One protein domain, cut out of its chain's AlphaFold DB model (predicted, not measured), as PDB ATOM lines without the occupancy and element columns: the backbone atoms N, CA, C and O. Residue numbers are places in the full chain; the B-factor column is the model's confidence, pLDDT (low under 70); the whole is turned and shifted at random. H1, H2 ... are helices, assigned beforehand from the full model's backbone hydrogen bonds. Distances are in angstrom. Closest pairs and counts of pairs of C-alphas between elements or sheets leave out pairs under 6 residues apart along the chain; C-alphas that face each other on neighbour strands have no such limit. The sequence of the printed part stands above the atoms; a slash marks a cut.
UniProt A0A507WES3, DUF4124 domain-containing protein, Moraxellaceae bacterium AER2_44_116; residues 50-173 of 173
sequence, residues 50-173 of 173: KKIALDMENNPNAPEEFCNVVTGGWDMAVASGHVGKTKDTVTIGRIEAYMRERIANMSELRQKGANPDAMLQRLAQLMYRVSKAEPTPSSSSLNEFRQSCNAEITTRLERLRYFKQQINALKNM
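AT A GLANCE: This is residues 50 to 173 of the 173 residues of the protein "DUF4124 domain-containing protein" of Moraxellaceae bacterium AER2_44_116 (UniProt A0A507WES3). A long helix, H5, packs by part of its length on two shorter helices, H1 and H4, which both run opposite ways to it, and its last turns stick out beyond the body as an arm. H2 packs slantwise on H4, away from H5, while little H3 sits at a corner just before H4. The printed part has 124 residues with five named helices, in the order H1, H2, H3, H4, H5, and no named strand; the class is all helix. The whole is compact, with a radius of gyration of the C-alphas of 15.8 A, and spans 59 by 25 by 22 A; without the arm of residues 165 to 173, which stands free, the body spans 44 by 24 by 21 A.

HOW THE PARTS SIT: After residues 50 to 61, with no named element, comes H1, residues 62 to 79. It touches H5, residues 139 to 171, with residues 63 to 71 alone; the closest C-alphas, of Pro 63 and Asn 150, are 5.3 A apart. These two run opposite ways at a shallow tilt of 34 degrees, only just short of steep. H2, residues 92 to 101, is close to H1 but not clearly touching: the closest C-alphas, of Val 70 and Met 99, are 6.3 A apart. H3, residues 106 to 111, is apart from H1 and H5. H4, residues 116 to 133, is the hub, touching H2, H3 and H5. H2 and H4 run opposite ways at a steep tilt of 54 degrees, with the closest C-alphas, of Glu 96 and Ala 124, 5.2 A apart. H3 and H4 only just touch, with 3 pairs of C-alphas within 8 A, and only at the corner; the closest C-alphas, of Leu 109 and Pro 116, are 6.7 A apart. H4 and H5 form a helical hairpin at a shallow tilt of 16 degrees; the closest C-alphas, of Leu 123 and Cys 149, are 6.2 A apart. H1 and H4 are near each other, and H2 and H5 are apart. Every O i to N i+4 pair is within hydrogen-bond range in H1, H2, H3 and H5, and 13 of 14 are in H4.

IN THESE COORDINATES: H1 begins at C-alpha 62 (157.191, 221.153, 190.017) and measures 25.6 A from first to last C-alpha. H2 measures 14.4 A, H3 8.8 A and H4 25.9 A. H5, 47.9 A long, ends at C-alpha 171 (177.605, 200.248, 193.531).

THE WHOLE: The C-alphas farthest apart, of Thr 86 and Met 173, are 59.1 A apart. The printed part has no cut. The link from H1 to H2 is long, with 12 residues. Residues 79 to 89 and residue 173 have pLDDT under 70.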
ATOM      1  N   LYS A  50     152.817 231.004 198.943       83.81
ATOM      2  CA  LYS A  50     152.723 229.680 198.308       83.81
ATOM      3  C   LYS A  50     154.134 229.120 198.113       83.81
ATOM      4  O   LYS A  50     154.961 229.747 197.455       83.81
ATOM      5  N   LYS A  51     154.406 227.948 198.685       89.44
ATOM      6  CA  LYS A  51     155.687 227.241 198.548       89.44
ATOM      7  C   LYS A  51     155.513 226.013 197.667       89.44
ATOM      8  O   LYS A  51     154.505 225.324 197.779       89.44
ATOM      9  N   ILE A  52     156.501 225.743 196.824       92.50
ATOM     10  CA  ILE A  52     156.560 224.600 195.916       92.50
ATOM     11  C   ILE A  52     157.727 223.711 196.339       92.50
ATOM     12  O   ILE A  52     158.838 224.195 196.560       92.50
ATOM     13  N   ALA A  53     157.483 222.411 196.475       94.00
ATOM     14  CA  ALA A  53     158.561 221.440 196.589       94.00
ATOM     15  C   ALA A  53     159.098 221.144 195.184       94.00
ATOM     16  O   ALA A  53     158.343 220.725 194.310       94.00
ATOM     17  N   LEU A  54     160.391 221.373 194.959       92.38
ATOM     18  CA  LEU A  54     161.045 221.018 193.703       92.38
ATOM     19  C   LEU A  54     161.437 219.544 193.759       92.38
ATOM     20  O   LEU A  54     162.541 219.198 194.173       92.38
ATOM     21  N   ASP A  55     160.496 218.680 193.400       89.19
ATOM     22  CA  ASP A  55     160.684 217.235 193.386       89.19
ATOM     23  C   ASP A  55     160.167 216.643 192.077       89.19
ATOM     24  O   ASP A  55     159.001 216.283 191.956       89.19
ATOM     25  N   MET A  56     161.059 216.528 191.094       86.31
ATOM     26  CA  MET A  56     160.734 215.960 189.784       86.31
ATOM     27  C   MET A  56     160.526 214.437 189.801       86.31
ATOM     28  O   MET A  56     160.147 213.873 188.775       86.31
ATOM     29  N   GLU A  57     160.808 213.746 190.911       84.12
ATOM     30  CA  GLU A  57     160.513 212.312 191.026       84.12
ATOM     31  C   GLU A  57     159.016 212.100 191.285       84.12
ATOM     32  O   GLU A  57     158.404 211.259 190.627       84.12
ATOM     33  N   ASN A  58     158.427 212.902 192.180       87.56
ATOM     34  CA  ASN A  58     157.017 212.793 192.571       87.56
ATOM     35  C   ASN A  58     156.094 213.803 191.866       87.56
ATOM     36  O   ASN A  58     154.897 213.553 191.739       87.56
ATOM     37  N   ASN A  59     156.630 214.934 191.401       89.06
ATOM     38  CA  ASN A  59     155.901 215.950 190.646       89.06
ATOM     39  C   ASN A  59     156.746 216.463 189.459       89.06
ATOM     40  O   ASN A  59     157.530 217.405 189.616       89.06
ATOM     41  N   PRO A  60     156.567 215.911 188.244       89.25
ATOM     42  CA  PRO A  60     157.313 216.358 187.066       89.25
ATOM     43  C   PRO A  60     157.022 217.820 186.687       89.25
ATOM     44  O   PRO A  60     157.862 218.456 186.057       89.25
ATOM     45  N   ASN A  61     155.885 218.377 187.118       91.81
ATOM     46  CA  ASN A  61     155.489 219.759 186.840       91.81
ATOM     47  C   ASN A  61     155.992 220.753 187.902       91.81
ATOM     48  O   ASN A  61     155.776 221.958 187.761       91.81
ATOM     49  N   ALA A  62     156.688 220.292 188.947       92.44
ATOM     50  CA  ALA A  62     157.191 221.153 190.017       92.44
ATOM     51  C   ALA A  62     158.031 222.355 189.525       92.44
ATOM     52  O   ALA A  62     157.858 223.449 190.072       92.44
ATOM     53  N   PRO A  63     158.900 222.223 188.499       93.62
ATOM     54  CA  PRO A  63     159.601 223.369 187.921       93.62
ATOM     55  C   PRO A  63     158.649 224.432 187.353       93.62
ATOM     56  O   PRO A  63     158.794 225.618 187.652       93.62
ATOM     57  N   GLU A  64     157.641 224.017 186.584       93.62
ATOM     58  CA  GLU A  64     156.658 224.922 185.989       93.62
ATOM     59  C   GLU A  64     155.788 225.590 187.060       93.62
ATOM     60  O   GLU A  64     155.587 226.807 187.030       93.62
ATOM     61  N   GLU A  65     155.320 224.826 188.049       92.50
ATOM     62  CA  GLU A  65     154.568 225.356 189.186       92.50
ATOM     63  C   GLU A  65     155.367 226.414 189.950       92.50
ATOM     64  O   GLU A  65     154.845 227.491 190.251       92.50
ATOM     65  N   PHE A  66     156.644 226.142 190.225       94.19
ATOM     66  CA  PHE A  66     157.534 227.097 190.874       94.19
ATOM     67  C   PHE A  66     157.702 228.367 190.040       94.19
ATOM     68  O   PHE A  66     157.522 229.468 190.562       94.19
ATOM     69  N   CYS A  67     157.990 228.240 188.743       93.31
ATOM     70  CA  CYS A  67     158.184 229.400 187.878       93.31
ATOM     71  C   CYS A  67     156.898 230.233 187.734       93.31
ATOM     72  O   CYS A  67     156.986 231.460 187.704       93.31
ATOM     73  N   ASN A  68     155.716 229.603 187.728       90.44
ATOM     74  CA  ASN A  68     154.418 230.288 187.774       90.44
ATOM     75  C   ASN A  68     154.199 231.045 189.094       90.44
ATOM     76  O   ASN A  68     153.723 232.179 189.091       90.44
ATOM     77  N   VAL A  69     154.558 230.443 190.232       89.31
ATOM     78  CA  VAL A  69     154.463 231.106 191.544       89.31
ATOM     79  C   VAL A  69     155.409 232.301 191.625       89.31
ATOM     80  O   VAL A  69     155.031 233.362 192.120       89.31
ATOM     81  N   VAL A  70     156.634 232.151 191.119       89.25
ATOM     82  CA  VAL A  70     157.635 233.217 191.112       89.25
ATOM     83  C   VAL A  70     157.175 234.400 190.263       89.25
ATOM     84  O   VAL A  70     157.240 235.524 190.760       89.25
ATOM     85  N   THR A  71     156.676 234.179 189.041       87.38
ATOM     86  CA  THR A  71     156.184 235.267 188.175       87.38
ATOM     87  C   THR A  71     154.916 235.915 188.715       87.38
ATOM     88  O   THR A  71     154.839 237.140 188.750       87.38
ATOM     89  N   GLY A  72     153.952 235.128 189.200       80.19
ATOM     90  CA  GLY A  72     152.715 235.663 189.773       80.19
ATOM     91  C   GLY A  72     152.965 236.503 191.026       80.19
ATOM     92  O   GLY A  72     152.431 237.602 191.164       80.19
ATOM     93  N   GLY A  73     153.833 236.043 191.927       77.62
ATOM     94  CA  GLY A  73     154.160 236.834 193.110       77.62
ATOM     95  C   GLY A  73     155.144 237.984 192.841       77.62
ATOM     96  O   GLY A  73     155.256 238.868 193.687       77.62
ATOM     97  N   TRP A  74     155.805 238.041 191.675       79.06
ATOM     98  CA  TRP A  74     156.542 239.239 191.250       79.06
ATOM     99  C   TRP A  74     155.585 240.408 191.021       79.06
ATOM    100  O   TRP A  74     155.800 241.489 191.568       79.06
ATOM    101  N   ASP A  75     154.489 240.170 190.292       75.94
ATOM    102  CA  ASP A  75     153.433 241.168 190.091       75.94
ATOM    103  C   ASP A  75     152.871 241.646 191.439       75.94
ATOM    104  O   ASP A  75     152.735 242.848 191.664       75.94
ATOM    105  N   MET A  76     152.633 240.723 192.382       72.81
ATOM    106  CA  MET A  76     152.213 241.067 193.750       72.81
ATOM    107  C   MET A  76     153.254 241.912 194.495       72.81
ATOM    108  O   MET A  76     152.902 242.856 195.205       72.81
ATOM    109  N   ALA A  77     154.537 241.578 194.372       72.69
ATOM    110  CA  ALA A  77     155.610 242.286 195.058       72.69
ATOM    111  C   ALA A  77     155.783 243.713 194.511       72.69
ATOM    112  O   ALA A  77     156.061 244.635 195.277       72.69
ATOM    113  N   VAL A  78     155.567 243.922 193.210       73.75
ATOM    114  CA  VAL A  78     155.581 245.258 192.596       73.75
ATOM    115  C   VAL A  78     154.324 246.044 192.980       73.75
ATOM    116  O   VAL A  78     154.425 247.199 193.400       73.75
ATOM    117  N   ALA A  79     153.149 245.409 192.926       69.44
ATOM    118  CA  ALA A  79     151.874 246.008 193.324       69.44
ATOM    119  C   ALA A  79     151.877 246.479 194.790       69.44
ATOM    120  O   ALA A  79     151.400 247.569 195.100       69.44
ATOM    121  N   SER A  80     152.469 245.682 195.682       67.62
ATOM    122  CA  SER A  80     152.610 245.989 197.112       67.62
ATOM    123  C   SER A  80     153.805 246.892 197.449       67.62
ATOM    124  O   SER A  80     154.002 247.225 198.613       67.62
ATOM    125  N   GLY A  81     154.616 247.292 196.460       65.81
ATOM    126  CA  GLY A  81     155.776 248.169 196.652       65.81
ATOM    127  C   GLY A  81     157.006 247.512 197.295       65.81
ATOM    128  O   GLY A  81     157.962 248.215 197.615       65.81
ATOM    129  N   HIS A  82     157.018 246.186 197.462       65.75
ATOM    130  CA  HIS A  82     158.157 245.425 197.997       65.75
ATOM    131  C   HIS A  82     159.348 245.375 197.030       65.75
ATOM    132  O   HIS A  82     160.503 245.318 197.459       65.75
ATOM    133  N   VAL A  83     159.081 245.431 195.724       65.38
ATOM    134  CA  VAL A  83     160.087 245.721 194.696       65.38
ATOM    135  C   VAL A  83     159.748 247.074 194.097       65.38
ATOM    136  O   VAL A  83     158.614 247.317 193.687       65.38
ATOM    137  N   GLY A  84     160.704 248.004 194.151       58.97
ATOM    138  CA  GLY A  84     160.405 249.401 193.865       58.97
ATOM    139  C   GLY A  84     159.966 249.620 192.416       58.97
ATOM    140  O   GLY A  84     160.382 248.915 191.501       58.97
ATOM    141  N   LYS A  85     159.117 250.633 192.227       58.09
ATOM    142  CA  LYS A  85     158.484 250.988 190.945       58.09
ATOM    143  C   LYS A  85     159.461 251.605 189.928       58.09
ATOM    144  O   LYS A  85     159.076 251.917 188.806       58.09
ATOM    145  N   THR A  86     160.712 251.816 190.329       57.16
ATOM    146  CA  THR A  86     161.763 252.500 189.566       57.16
ATOM    147  C   THR A  86     162.841 251.521 189.102       57.16
ATOM    148  O   THR A  86     163.077 250.500 189.747       57.16
ATOM    149  N   LYS A  87     163.547 251.854 188.013       59.44
ATOM    150  CA  LYS A  87     164.632 251.030 187.435       59.44
ATOM    151  C   LYS A  87     165.762 250.691 188.414       59.44
ATOM    152  O   LYS A  87     166.412 249.664 188.248       59.44
ATOM    153  N   ASP A  88     165.933 251.488 189.465       57.09
ATOM    154  CA  ASP A  88     167.125 251.434 190.317       57.09
ATOM    155  C   ASP A  88     166.950 250.631 191.619       57.09
ATOM    156  O   ASP A  88     167.886 250.493 192.402       57.09
ATOM    157  N   THR A  89     165.762 250.077 191.881       63.00
ATOM    158  CA  THR A  89     165.410 249.539 193.214       63.00
ATOM    159  C   THR A  89     165.398 248.015 193.334       63.00
ATOM    160  O   THR A  89     165.215 247.477 194.434       63.00
ATOM    161  N   VAL A  90     165.583 247.297 192.225       71.00
ATOM    162  CA  VAL A  90     165.593 245.831 192.207       71.00
ATOM    163  C   VAL A  90     167.032 245.325 192.290       71.00
ATOM    164  O   VAL A  90     167.851 245.630 191.436       71.00
ATOM    165  N   THR A  91     167.347 244.511 193.297       81.06
ATOM    166  CA  THR A  91     168.677 243.885 193.443       81.06
ATOM    167  C   THR A  91     168.570 242.373 193.302       81.06
ATOM    168  O   THR A  91     167.612 241.796 193.818       81.06
ATOM    169  N   ILE A  92     169.581 241.722 192.721       84.44
ATOM    170  CA  ILE A  92     169.642 240.254 192.577       84.44
ATOM    171  C   ILE A  92     169.387 239.538 193.915       84.44
ATOM    172  O   ILE A  92     168.591 238.607 193.951       84.44
ATOM    173  N   GLY A  93     169.972 240.010 195.023       83.62
ATOM    174  CA  GLY A  93     169.802 239.376 196.339       83.62
ATOM    175  C   GLY A  93     168.355 239.368 196.853       83.62
ATOM    176  O   GLY A  93     167.918 238.384 197.443       83.62
ATOM    177  N   ARG A  94     167.574 240.421 196.572       81.88
ATOM    178  CA  ARG A  94     166.134 240.463 196.900       81.88
ATOM    179  C   ARG A  94     165.338 239.456 196.076       81.88
ATOM    180  O   ARG A  94     164.473 238.777 196.619       81.88
ATOM    181  N   ILE A  95     165.651 239.342 194.785       84.94
ATOM    182  CA  ILE A  95     165.015 238.366 193.894       84.94
ATOM    183  C   ILE A  95     165.327 236.942 194.364       84.94
ATOM    184  O   ILE A  95     164.435 236.103 194.445       84.94
ATOM    185  N   GLU A  96     166.586 236.681 194.700       88.62
ATOM    186  CA  GLU A  96     167.032 235.381 195.187       88.62
ATOM    187  C   GLU A  96     166.341 235.005 196.502       88.62
ATOM    188  O   GLU A  96     165.830 233.894 196.622       88.62
ATOM    189  N   ALA A  97     166.268 235.931 197.466       86.62
ATOM    190  CA  ALA A  97     165.552 235.722 198.724       86.62
ATOM    191  C   ALA A  97     164.065 235.423 198.486       86.62
ATOM    192  O   ALA A  97     163.544 234.440 199.010       86.62
ATOM    193  N   TYR A  98     163.419 236.204 197.621       85.69
ATOM    194  CA  TYR A  98     162.031 235.990 197.227       85.69
ATOM    195  C   TYR A  98     161.811 234.595 196.617       85.69
ATOM    196  O   TYR A  98     160.921 233.864 197.049       85.69
ATOM    197  N   MET A  99     162.644 234.185 195.656       90.25
ATOM    198  CA  MET A  99     162.559 232.858 195.038       90.25
ATOM    199  C   MET A  99     162.829 231.740 196.054       90.25
ATOM    200  O   MET A  99     162.118 230.737 196.068       90.25
ATOM    201  N   ARG A 100     163.814 231.924 196.944       91.44
ATOM    202  CA  ARG A 100     164.151 230.974 198.012       91.44
ATOM    203  C   ARG A 100     162.960 230.707 198.928       91.44
ATOM    204  O   ARG A 100     162.690 229.555 199.249       91.44
ATOM    205  N   GLU A 101     162.225 231.746 199.323       88.62
ATOM    206  CA  GLU A 101     161.036 231.611 200.174       88.62
ATOM    207  C   GLU A 101     159.913 230.787 199.532       88.62
ATOM    208  O   GLU A 101     159.066 230.255 200.250       88.62
ATOM    209  N   ARG A 102     159.899 230.678 198.195       89.81
ATOM    210  CA  ARG A 102     158.924 229.887 197.432       89.81
ATOM    211  C   ARG A 102     159.317 228.418 197.289       89.81
ATOM    212  O   ARG A 102     158.520 227.657 196.753       89.81
ATOM    213  N   ILE A 103     160.482 227.994 197.783       92.81
ATOM    214  CA  ILE A 103     160.905 226.587 197.756       92.81
ATOM    215  C   ILE A 103     160.656 225.942 199.122       92.81
ATOM    216  O   ILE A 103     161.184 226.384 200.141       92.81
ATOM    217  N   ALA A 104     159.864 224.869 199.151       94.44
ATOM    218  CA  ALA A 104     159.498 224.168 200.383       94.44
ATOM    219  C   ALA A 104     160.601 223.228 200.912       94.44
ATOM    220  O   ALA A 104     160.711 223.026 202.117       94.44
ATOM    221  N   ASN A 105     161.430 222.673 200.024       94.62
ATOM    222  CA  ASN A 105     162.340 221.556 200.303       94.62
ATOM    223  C   ASN A 105     163.827 221.892 200.053       94.62
ATOM    224  O   ASN A 105     164.605 221.053 199.606       94.62
ATOM    225  N   MET A 106     164.255 223.125 200.363       93.25
ATOM    226  CA  MET A 106     165.644 223.583 200.160       93.25
ATOM    227  C   MET A 106     166.697 222.682 200.823       93.25
ATOM    228  O   MET A 106     167.750 222.428 200.241       93.25
ATOM    229  N   SER A 107     166.442 222.219 202.050       92.75
ATOM    230  CA  SER A 107     167.357 221.331 202.782       92.75
ATOM    231  C   SER A 107     167.494 219.973 202.099       92.75
ATOM    232  O   SER A 107     168.609 219.488 201.924       92.75
ATOM    233  N   GLU A 108     166.379 219.395 201.662       91.25
ATOM    234  CA  GLU A 108     166.336 218.106 200.974       91.25
ATOM    235  C   GLU A 108     167.063 218.160 199.625       91.25
ATOM    236  O   GLU A 108     167.851 217.270 199.312       91.25
ATOM    237  N   LEU A 109     166.879 219.240 198.858       90.00
ATOM    238  CA  LEU A 109     167.628 219.477 197.622       90.00
ATOM    239  C   LEU A 109     169.139 219.431 197.876       90.00
ATOM    240  O   LEU A 109     169.859 218.724 197.172       90.00
ATOM    241  N   ARG A 110     169.619 220.129 198.915       90.50
ATOM    242  CA  ARG A 110     171.044 220.114 199.289       90.50
ATOM    243  C   ARG A 110     171.513 218.719 199.705       90.50
ATOM    244  O   ARG A 110     172.578 218.291 199.272       90.50
ATOM    245  N   GLN A 111     170.720 217.989 200.491       88.00
ATOM    246  CA  GLN A 111     171.038 216.613 200.903       88.00
ATOM    247  C   GLN A 111     171.119 215.648 199.715       88.00
ATOM    248  O   GLN A 111     171.984 214.776 199.683       88.00
ATOM    249  N   LYS A 112     170.266 215.837 198.702       84.00
ATOM    250  CA  LYS A 112     170.291 215.087 197.436       84.00
ATOM    251  C   LYS A 112     171.463 215.484 196.518       84.00
ATOM    252  O   LYS A 112     171.553 214.980 195.403       84.00
ATOM    253  N   GLY A 113     172.359 216.368 196.966       83.88
ATOM    254  CA  GLY A 113     173.522 216.831 196.207       83.88
ATOM    255  C   GLY A 113     173.215 217.955 195.217       83.88
ATOM    256  O   GLY A 113     174.085 218.334 194.433       83.88
ATOM    257  N   ALA A 114     172.000 218.514 195.235       85.50
ATOM    258  CA  ALA A 114     171.691 219.693 194.444       85.50
ATOM    259  C   ALA A 114     172.413 220.926 194.999       85.50
ATOM    260  O   ALA A 114     172.598 221.067 196.207       85.50
ATOM    261  N   ASN A 115     172.732 221.874 194.116       88.88
ATOM    262  CA  ASN A 115     173.160 223.218 194.505       88.88
ATOM    263  C   ASN A 115     172.027 224.226 194.222       88.88
ATOM    264  O   ASN A 115     172.065 224.924 193.200       88.88
ATOM    265  N   PRO A 116     170.980 224.269 195.076       89.94
ATOM    266  CA  PRO A 116     169.829 225.134 194.857       89.94
ATOM    267  C   PRO A 116     170.193 226.615 194.981       89.94
ATOM    268  O   PRO A 116     169.575 227.431 194.314       89.94
ATOM    269  N   ASP A 117     171.219 226.977 195.755       91.31
ATOM    270  CA  ASP A 117     171.662 228.369 195.874       91.31
ATOM    271  C   ASP A 117     172.266 228.878 194.552       91.31
ATOM    272  O   ASP A 117     171.879 229.939 194.067       91.31
ATOM    273  N   ALA A 118     173.110 228.085 193.880       90.88
ATOM    274  CA  ALA A 118     173.622 228.438 192.552       90.88
ATOM    275  C   ALA A 118     172.521 228.473 191.476       90.88
ATOM    276  O   ALA A 118     172.575 229.286 190.550       90.88
ATOM    277  N   MET A 119     171.522 227.590 191.581       92.38
ATOM    278  CA  MET A 119     170.339 227.618 190.715       92.38
ATOM    279  C   MET A 119     169.550 228.916 190.920       92.38
ATOM    280  O   MET A 119     169.295 229.637 189.958       92.38
ATOM    281  N   LEU A 120     169.228 229.251 192.171       93.12
ATOM    282  CA  LEU A 120     168.506 230.468 192.535       93.12
ATOM    283  C   LEU A 120     169.254 231.728 192.104       93.12
ATOM    284  O   LEU A 120     168.632 232.634 191.560       93.12
ATOM    285  N   GLN A 121     170.578 231.772 192.258       92.00
ATOM    286  CA  GLN A 121     171.387 232.904 191.812       92.00
ATOM    287  C   GLN A 121     171.253 233.141 190.298       92.00
ATOM    288  O   GLN A 121     171.129 234.283 189.852       92.00
ATOM    289  N   ARG A 122     171.232 232.075 189.486       91.56
ATOM    290  CA  ARG A 122     171.037 232.187 188.030       91.56
ATOM    291  C   ARG A 122     169.630 232.630 187.666       91.56
ATOM    292  O   ARG A 122     169.475 233.528 186.840       91.56
ATOM    293  N   LEU A 123     168.615 232.048 188.300       93.25
ATOM    294  CA  LEU A 123     167.225 232.462 188.102       93.25
ATOM    295  C   LEU A 123     167.034 233.933 188.491       93.25
ATOM    296  O   LEU A 123     166.412 234.698 187.753       93.25
ATOM    297  N   ALA A 124     167.649 234.360 189.592       90.62
ATOM    298  CA  ALA A 124     167.629 235.743 190.036       90.62
ATOM    299  C   ALA A 124     168.306 236.681 189.028       90.62
ATOM    300  O   ALA A 124     167.784 237.757 188.757       90.62
ATOM    301  N   GLN A 125     169.416 236.270 188.404       90.31
ATOM    302  CA  GLN A 125     170.039 237.032 187.315       90.31
ATOM    303  C   GLN A 125     169.149 237.129 186.068       90.31
ATOM    304  O   GLN A 125     169.151 238.171 185.414       90.31
ATOM    305  N   LEU A 126     168.405 236.073 185.721       90.50
ATOM    306  CA  LEU A 126     167.459 236.097 184.598       90.50
ATOM    307  C   LEU A 126     166.315 237.079 184.869       90.50
ATOM    308  O   LEU A 126     166.070 237.970 184.059       90.50
ATOM    309  N   MET A 127     165.678 236.983 186.038       88.50
ATOM    310  CA  MET A 127     164.616 237.913 186.433       88.50
ATOM    311  C   MET A 127     165.144 239.344 186.583       88.50
ATOM    312  O   MET A 127     164.463 240.301 186.225       88.50
ATOM    313  N   TYR A 128     166.377 239.516 187.068       87.00
ATOM    314  CA  TYR A 128     167.008 240.829 187.143       87.00
ATOM    315  C   TYR A 128     167.174 241.457 185.759       87.00
ATOM    316  O   TYR A 128     166.902 242.637 185.604       87.00
ATOM    317  N   ARG A 129     167.566 240.696 184.729       86.25
ATOM    318  CA  ARG A 129     167.655 241.234 183.359       86.25
ATOM    319  C   ARG A 129     166.303 241.728 182.852       86.25
ATOM    320  O   ARG A 129     166.242 242.816 182.288       86.25
ATOM    321  N   VAL A 130     165.245 240.960 183.107       86.19
ATOM    322  CA  VAL A 130     163.870 241.325 182.741       86.19
ATOM    323  C   VAL A 130     163.426 242.591 183.482       86.19
ATOM    324  O   VAL A 130     163.001 243.563 182.864       86.19
ATOM    325  N   SER A 131     163.613 242.628 184.801       80.62
ATOM    326  CA  SER A 131     163.148 243.731 185.654       80.62
ATOM    327  C   SER A 131     164.012 244.998 185.611       80.62
ATOM    328  O   SER A 131     163.512 246.094 185.854       80.62
ATOM    329  N   LYS A 132     165.304 244.889 185.277       77.88
ATOM    330  CA  LYS A 132     166.204 246.041 185.106       77.88
ATOM    331  C   LYS A 132     165.831 246.862 183.871       77.88
ATOM    332  O   LYS A 132     165.923 248.088 183.894       77.88
ATOM    333  N   ALA A 133     165.435 246.194 182.787       72.94
ATOM    334  CA  ALA A 133     164.929 246.872 181.598       72.94
ATOM    335  C   ALA A 133     163.581 247.549 181.902       72.94
ATOM    336  O   ALA A 133     163.383 248.725 181.571       72.94
ATOM    337  N   GLU A 134     162.698 246.821 182.594       76.62
ATOM    338  CA  GLU A 134     161.319 247.215 182.880       76.62
ATOM    339  C   GLU A 134     160.906 246.809 184.310       76.62
ATOM    340  O   GLU A 134     160.641 245.635 184.557       76.62
ATOM    341  N   PRO A 135     160.794 247.755 185.267       74.00
ATOM    342  CA  PRO A 135     160.458 247.448 186.669       74.00
ATOM    343  C   PRO A 135     159.100 246.762 186.849       74.00
ATOM    344  O   PRO A 135     158.880 246.036 187.818       74.00
ATOM    345  N   THR A 136     158.200 246.997 185.896       78.94
ATOM    346  CA  THR A 136     156.864 246.413 185.759       78.94
ATOM    347  C   THR A 136     156.817 245.612 184.448       78.94
ATOM    348  O   THR A 136     156.228 246.092 183.469       78.94
ATOM    349  N   PRO A 137     157.495 244.450 184.367       78.94
ATOM    350  CA  PRO A 137     157.699 243.779 183.092       78.94
ATOM    351  C   PRO A 137     156.368 243.340 182.481       78.94
ATOM    352  O   PRO A 137     155.436 242.965 183.202       78.94
ATOM    353  N   SER A 138     156.293 243.348 181.151       85.38
ATOM    354  CA  SER A 138     155.140 242.811 180.423       85.38
ATOM    355  C   SER A 138     154.875 241.334 180.759       85.38
ATOM    356  O   SER A 138     155.766 240.590 181.188       85.38
ATOM    357  N   SER A 139     153.655 240.856 180.505       83.94
ATOM    358  CA  SER A 139     153.343 239.424 180.565       83.94
ATOM    359  C   SER A 139     154.185 238.628 179.571       83.94
ATOM    360  O   SER A 139     154.527 237.489 179.874       83.94
ATOM    361  N   SER A 140     154.566 239.211 178.426       86.88
ATOM    362  CA  SER A 140     155.479 238.564 177.473       86.88
ATOM    363  C   SER A 140     156.846 238.316 178.106       86.88
ATOM    364  O   SER A 140     157.310 237.179 178.151       86.88
ATOM    365  N   SER A 141     157.454 239.343 178.700       87.56
ATOM    366  CA  SER A 141     158.777 239.235 179.320       87.56
ATOM    367  C   SER A 141     158.772 238.297 180.531       87.56
ATOM    368  O   SER A 141     159.720 237.542 180.747       87.56
ATOM    369  N   LEU A 142     157.685 238.284 181.310       87.50
ATOM    370  CA  LEU A 142     157.513 237.309 182.390       87.50
ATOM    371  C   LEU A 142     157.265 235.885 181.873       87.50
ATOM    372  O   LEU A 142     157.709 234.930 182.511       87.50
ATOM    373  N   ASN A 143     156.616 235.718 180.719       88.62
ATOM    374  CA  ASN A 143     156.468 234.417 180.070       88.62
ATOM    375  C   ASN A 143     157.808 233.886 179.543       88.62
ATOM    376  O   ASN A 143     158.104 232.708 179.742       88.62
ATOM    377  N   GLU A 144     158.638 234.736 178.940       89.88
ATOM    378  CA  GLU A 144     160.001 234.388 178.511       89.88
ATOM    379  C   GLU A 144     160.879 233.991 179.704       89.88
ATOM    380  O   GLU A 144     161.575 232.968 179.673       89.88
ATOM    381  N   PHE A 145     160.799 234.757 180.799       91.75
ATOM    382  CA  PHE A 145     161.432 234.372 182.056       91.75
ATOM    383  C   PHE A 145     160.924 233.010 182.529       91.75
ATOM    384  O   PHE A 145     161.734 232.156 182.875       91.75
ATOM    385  N   ARG A 146     159.606 232.780 182.536       93.19
ATOM    386  CA  ARG A 146     159.007 231.521 182.999       93.19
ATOM    387  C   ARG A 146     159.515 230.321 182.202       93.19
ATOM    388  O   ARG A 146     159.866 229.312 182.809       93.19
ATOM    389  N   GLN A 147     159.586 230.428 180.877       93.06
ATOM    390  CA  GLN A 147     160.127 229.372 180.016       93.06
ATOM    391  C   GLN A 147     161.600 229.093 180.340       93.06
ATOM    392  O   GLN A 147     161.985 227.943 180.546       93.06
ATOM    393  N   SER A 148     162.405 230.151 180.471       93.69
ATOM    394  CA  SER A 148     163.829 230.042 180.814       93.69
ATOM    395  C   SER A 148     164.045 229.453 182.213       93.69
ATOM    396  O   SER A 148     164.933 228.632 182.423       93.69
ATOM    397  N   CYS A 149     163.206 229.852 183.169       94.31
ATOM    398  CA  CYS A 149     163.187 229.348 184.535       94.31
ATOM    399  C   CYS A 149     162.891 227.845 184.560       94.31
ATOM    400  O   CYS A 149     163.637 227.085 185.176       94.31
ATOM    401  N   ASN A 150     161.855 227.413 183.833       94.69
ATOM    402  CA  ASN A 150     161.469 226.009 183.758       94.69
ATOM    403  C   ASN A 150     162.604 225.152 183.171       94.69
ATOM    404  O   ASN A 150     162.984 224.132 183.748       94.69
ATOM    405  N   ALA A 151     163.205 225.613 182.071       93.19
ATOM    406  CA  ALA A 151     164.316 224.927 181.418       93.19
ATOM    407  C   ALA A 151     165.559 224.812 182.322       93.19
ATOM    408  O   ALA A 151     166.164 223.740 182.398       93.19
ATOM    409  N   GLU A 152     165.935 225.884 183.033       92.19
ATOM    410  CA  GLU A 152     167.103 225.885 183.929       92.19
ATOM    411  C   GLU A 152     166.917 224.921 185.110       92.19
ATOM    412  O   GLU A 152     167.839 224.170 185.439       92.19
ATOM    413  N   ILE A 153     165.737 224.914 185.740       92.62
ATOM    414  CA  ILE A 153     165.443 224.012 186.863       92.62
ATOM    415  C   ILE A 153     165.437 222.562 186.379       92.62
ATOM    416  O   ILE A 153     166.144 221.731 186.951       92.62
ATOM    417  N   THR A 154     164.703 222.281 185.300       92.38
ATOM    418  CA  THR A 154     164.601 220.944 184.697       92.38
ATOM    419  C   THR A 154     165.986 220.392 184.372       92.38
ATOM    420  O   THR A 154     166.382 219.360 184.906       92.38
ATOM    421  N   THR A 155     166.798 221.151 183.628       89.94
ATOM    422  CA  THR A 155     168.156 220.735 183.238       89.94
ATOM    423  C   THR A 155     169.029 220.392 184.448       89.94
ATOM    424  O   THR A 155     169.822 219.449 184.415       89.94
ATOM    425  N   ARG A 156     168.936 221.166 185.536       86.62
ATOM    426  CA  ARG A 156     169.758 220.942 186.735       86.62
ATOM    427  C   ARG A 156     169.308 219.737 187.541       86.62
ATOM    428  O   ARG A 156     170.156 218.962 187.983       86.62
ATOM    429  N   LEU A 157     168.006 219.602 187.755       86.25
ATOM    430  CA  LEU A 157     167.451 218.514 188.548       86.25
ATOM    431  C   LEU A 157     167.541 217.173 187.804       86.25
ATOM    432  O   LEU A 157     167.865 216.158 188.419       86.25
ATOM    433  N   GLU A 158     167.394 217.165 186.478       86.50
ATOM    434  CA  GLU A 158     167.620 215.971 185.654       86.50
ATOM    435  C   GLU A 158     169.080 215.513 185.674       86.50
ATOM    436  O   GLU A 158     169.349 214.321 185.832       86.50
ATOM    437  N   ARG A 159     170.042 216.444 185.591       83.12
ATOM    438  CA  ARG A 159     171.469 216.099 185.719       83.12
ATOM    439  C   ARG A 159     171.758 215.392 187.040       83.12
ATOM    440  O   ARG A 159     172.479 214.399 187.047       83.12
ATOM    441  N   LEU A 160     171.181 215.865 188.144       79.44
ATOM    442  CA  LEU A 160     171.331 215.220 189.453       79.44
ATOM    443  C   LEU A 160     170.744 213.808 189.468       79.44
ATOM    444  O   LEU A 160     171.388 212.884 189.968       79.44
ATOM    445  N   ARG A 161     169.554 213.627 188.883       80.12
ATOM    446  CA  ARG A 161     168.919 212.310 188.751       80.12
ATOM    447  C   ARG A 161     169.812 211.339 187.980       80.12
ATOM    448  O   ARG A 161     170.023 210.216 188.436       80.12
ATOM    449  N   TYR A 162     170.378 211.787 186.863       79.75
ATOM    450  CA  TYR A 162     171.274 210.984 186.036       79.75
ATOM    451  C   TYR A 162     172.555 210.580 186.783       79.75
ATOM    452  O   TYR A 162     172.898 209.398 186.824       79.75
ATOM    453  N   PHE A 163     173.223 211.526 187.456       79.69
ATOM    454  CA  PHE A 163     174.414 211.222 188.260       79.69
ATOM    455  C   PHE A 163     174.123 210.212 189.378       79.69
ATOM    456  O   PHE A 163     174.900 209.283 189.593       79.69
ATOM    457  N   LYS A 164     172.980 210.342 190.060       79.06
ATOM    458  CA  LYS A 164     172.561 209.401 191.108       79.06
ATOM    459  C   LYS A 164     172.339 207.989 190.556       79.06
ATOM    460  O   LYS A 164     172.756 207.020 191.186       79.06
ATOM    461  N   GLN A 165     171.717 207.864 189.382       80.06
ATOM    462  CA  GLN A 165     171.509 206.571 188.721       80.06
ATOM    463  C   GLN A 165     172.833 205.901 188.341       80.06
ATOM    464  O   GLN A 165     173.002 204.716 188.620       80.06
ATOM    465  N   GLN A 166     173.788 206.652 187.783       78.88
ATOM    466  CA  GLN A 166     175.114 206.119 187.457       78.88
ATOM    467  C   GLN A 166     175.863 205.617 188.699       78.88
ATOM    468  O   GLN A 166     176.403 204.514 188.685       78.88
ATOM    469  N   ILE A 167     175.855 206.386 189.793       78.62
ATOM    470  CA  ILE A 167     176.504 205.978 191.050       78.62
ATOM    471  C   ILE A 167     175.874 204.696 191.601       78.62
ATOM    472  O   ILE A 167     176.587 203.805 192.054       78.62
ATOM    473  N   ASN A 168     174.546 204.582 191.565       79.00
ATOM    474  CA  ASN A 168     173.859 203.389 192.055       79.00
ATOM    475  C   ASN A 168     174.134 202.163 191.176       79.00
ATOM    476  O   ASN A 168     174.311 201.074 191.713       79.00
ATOM    477  N   ALA A 169     174.213 202.334 189.853       78.00
ATOM    478  CA  ALA A 169     174.603 201.260 188.944       78.00
ATOM    479  C   ALA A 169     176.021 200.752 189.253       78.00
ATOM    480  O   ALA A 169     176.219 199.548 189.336       78.00
ATOM    481  N   LEU A 170     176.971 201.657 189.520       78.88
ATOM    482  CA  LEU A 170     178.352 201.305 189.876       78.88
ATOM    483  C   LEU A 170     178.487 200.612 191.240       78.88
ATOM    484  O   LEU A 170     179.417 199.845 191.430       78.88
ATOM    485  N   LYS A 171     177.593 200.886 192.198       77.44
ATOM    486  CA  LYS A 171     177.605 200.248 193.531       77.44
ATOM    487  C   LYS A 171     177.017 198.836 193.551       77.44
ATOM    488  O   LYS A 171     177.232 198.117 194.521       77.44
ATOM    489  N   ASN A 172     176.236 198.484 192.534       73.81
ATOM    490  CA  ASN A 172     175.563 197.190 192.414       73.81
ATOM    491  C   ASN A 172     176.302 196.228 191.461       73.81
ATOM    492  O   ASN A 172     175.755 195.176 191.129       73.81
ATOM    493  N   MET A 173     177.500 196.609 191.005       61.22
ATOM    494  CA  MET A 173     178.459 195.770 190.276       61.22
ATOM    495  C   MET A 173     179.572 195.341 191.227       61.22
ATOM    496  O   MET A 173     180.029 194.189 191.082       61.22
TER     497      MET A 173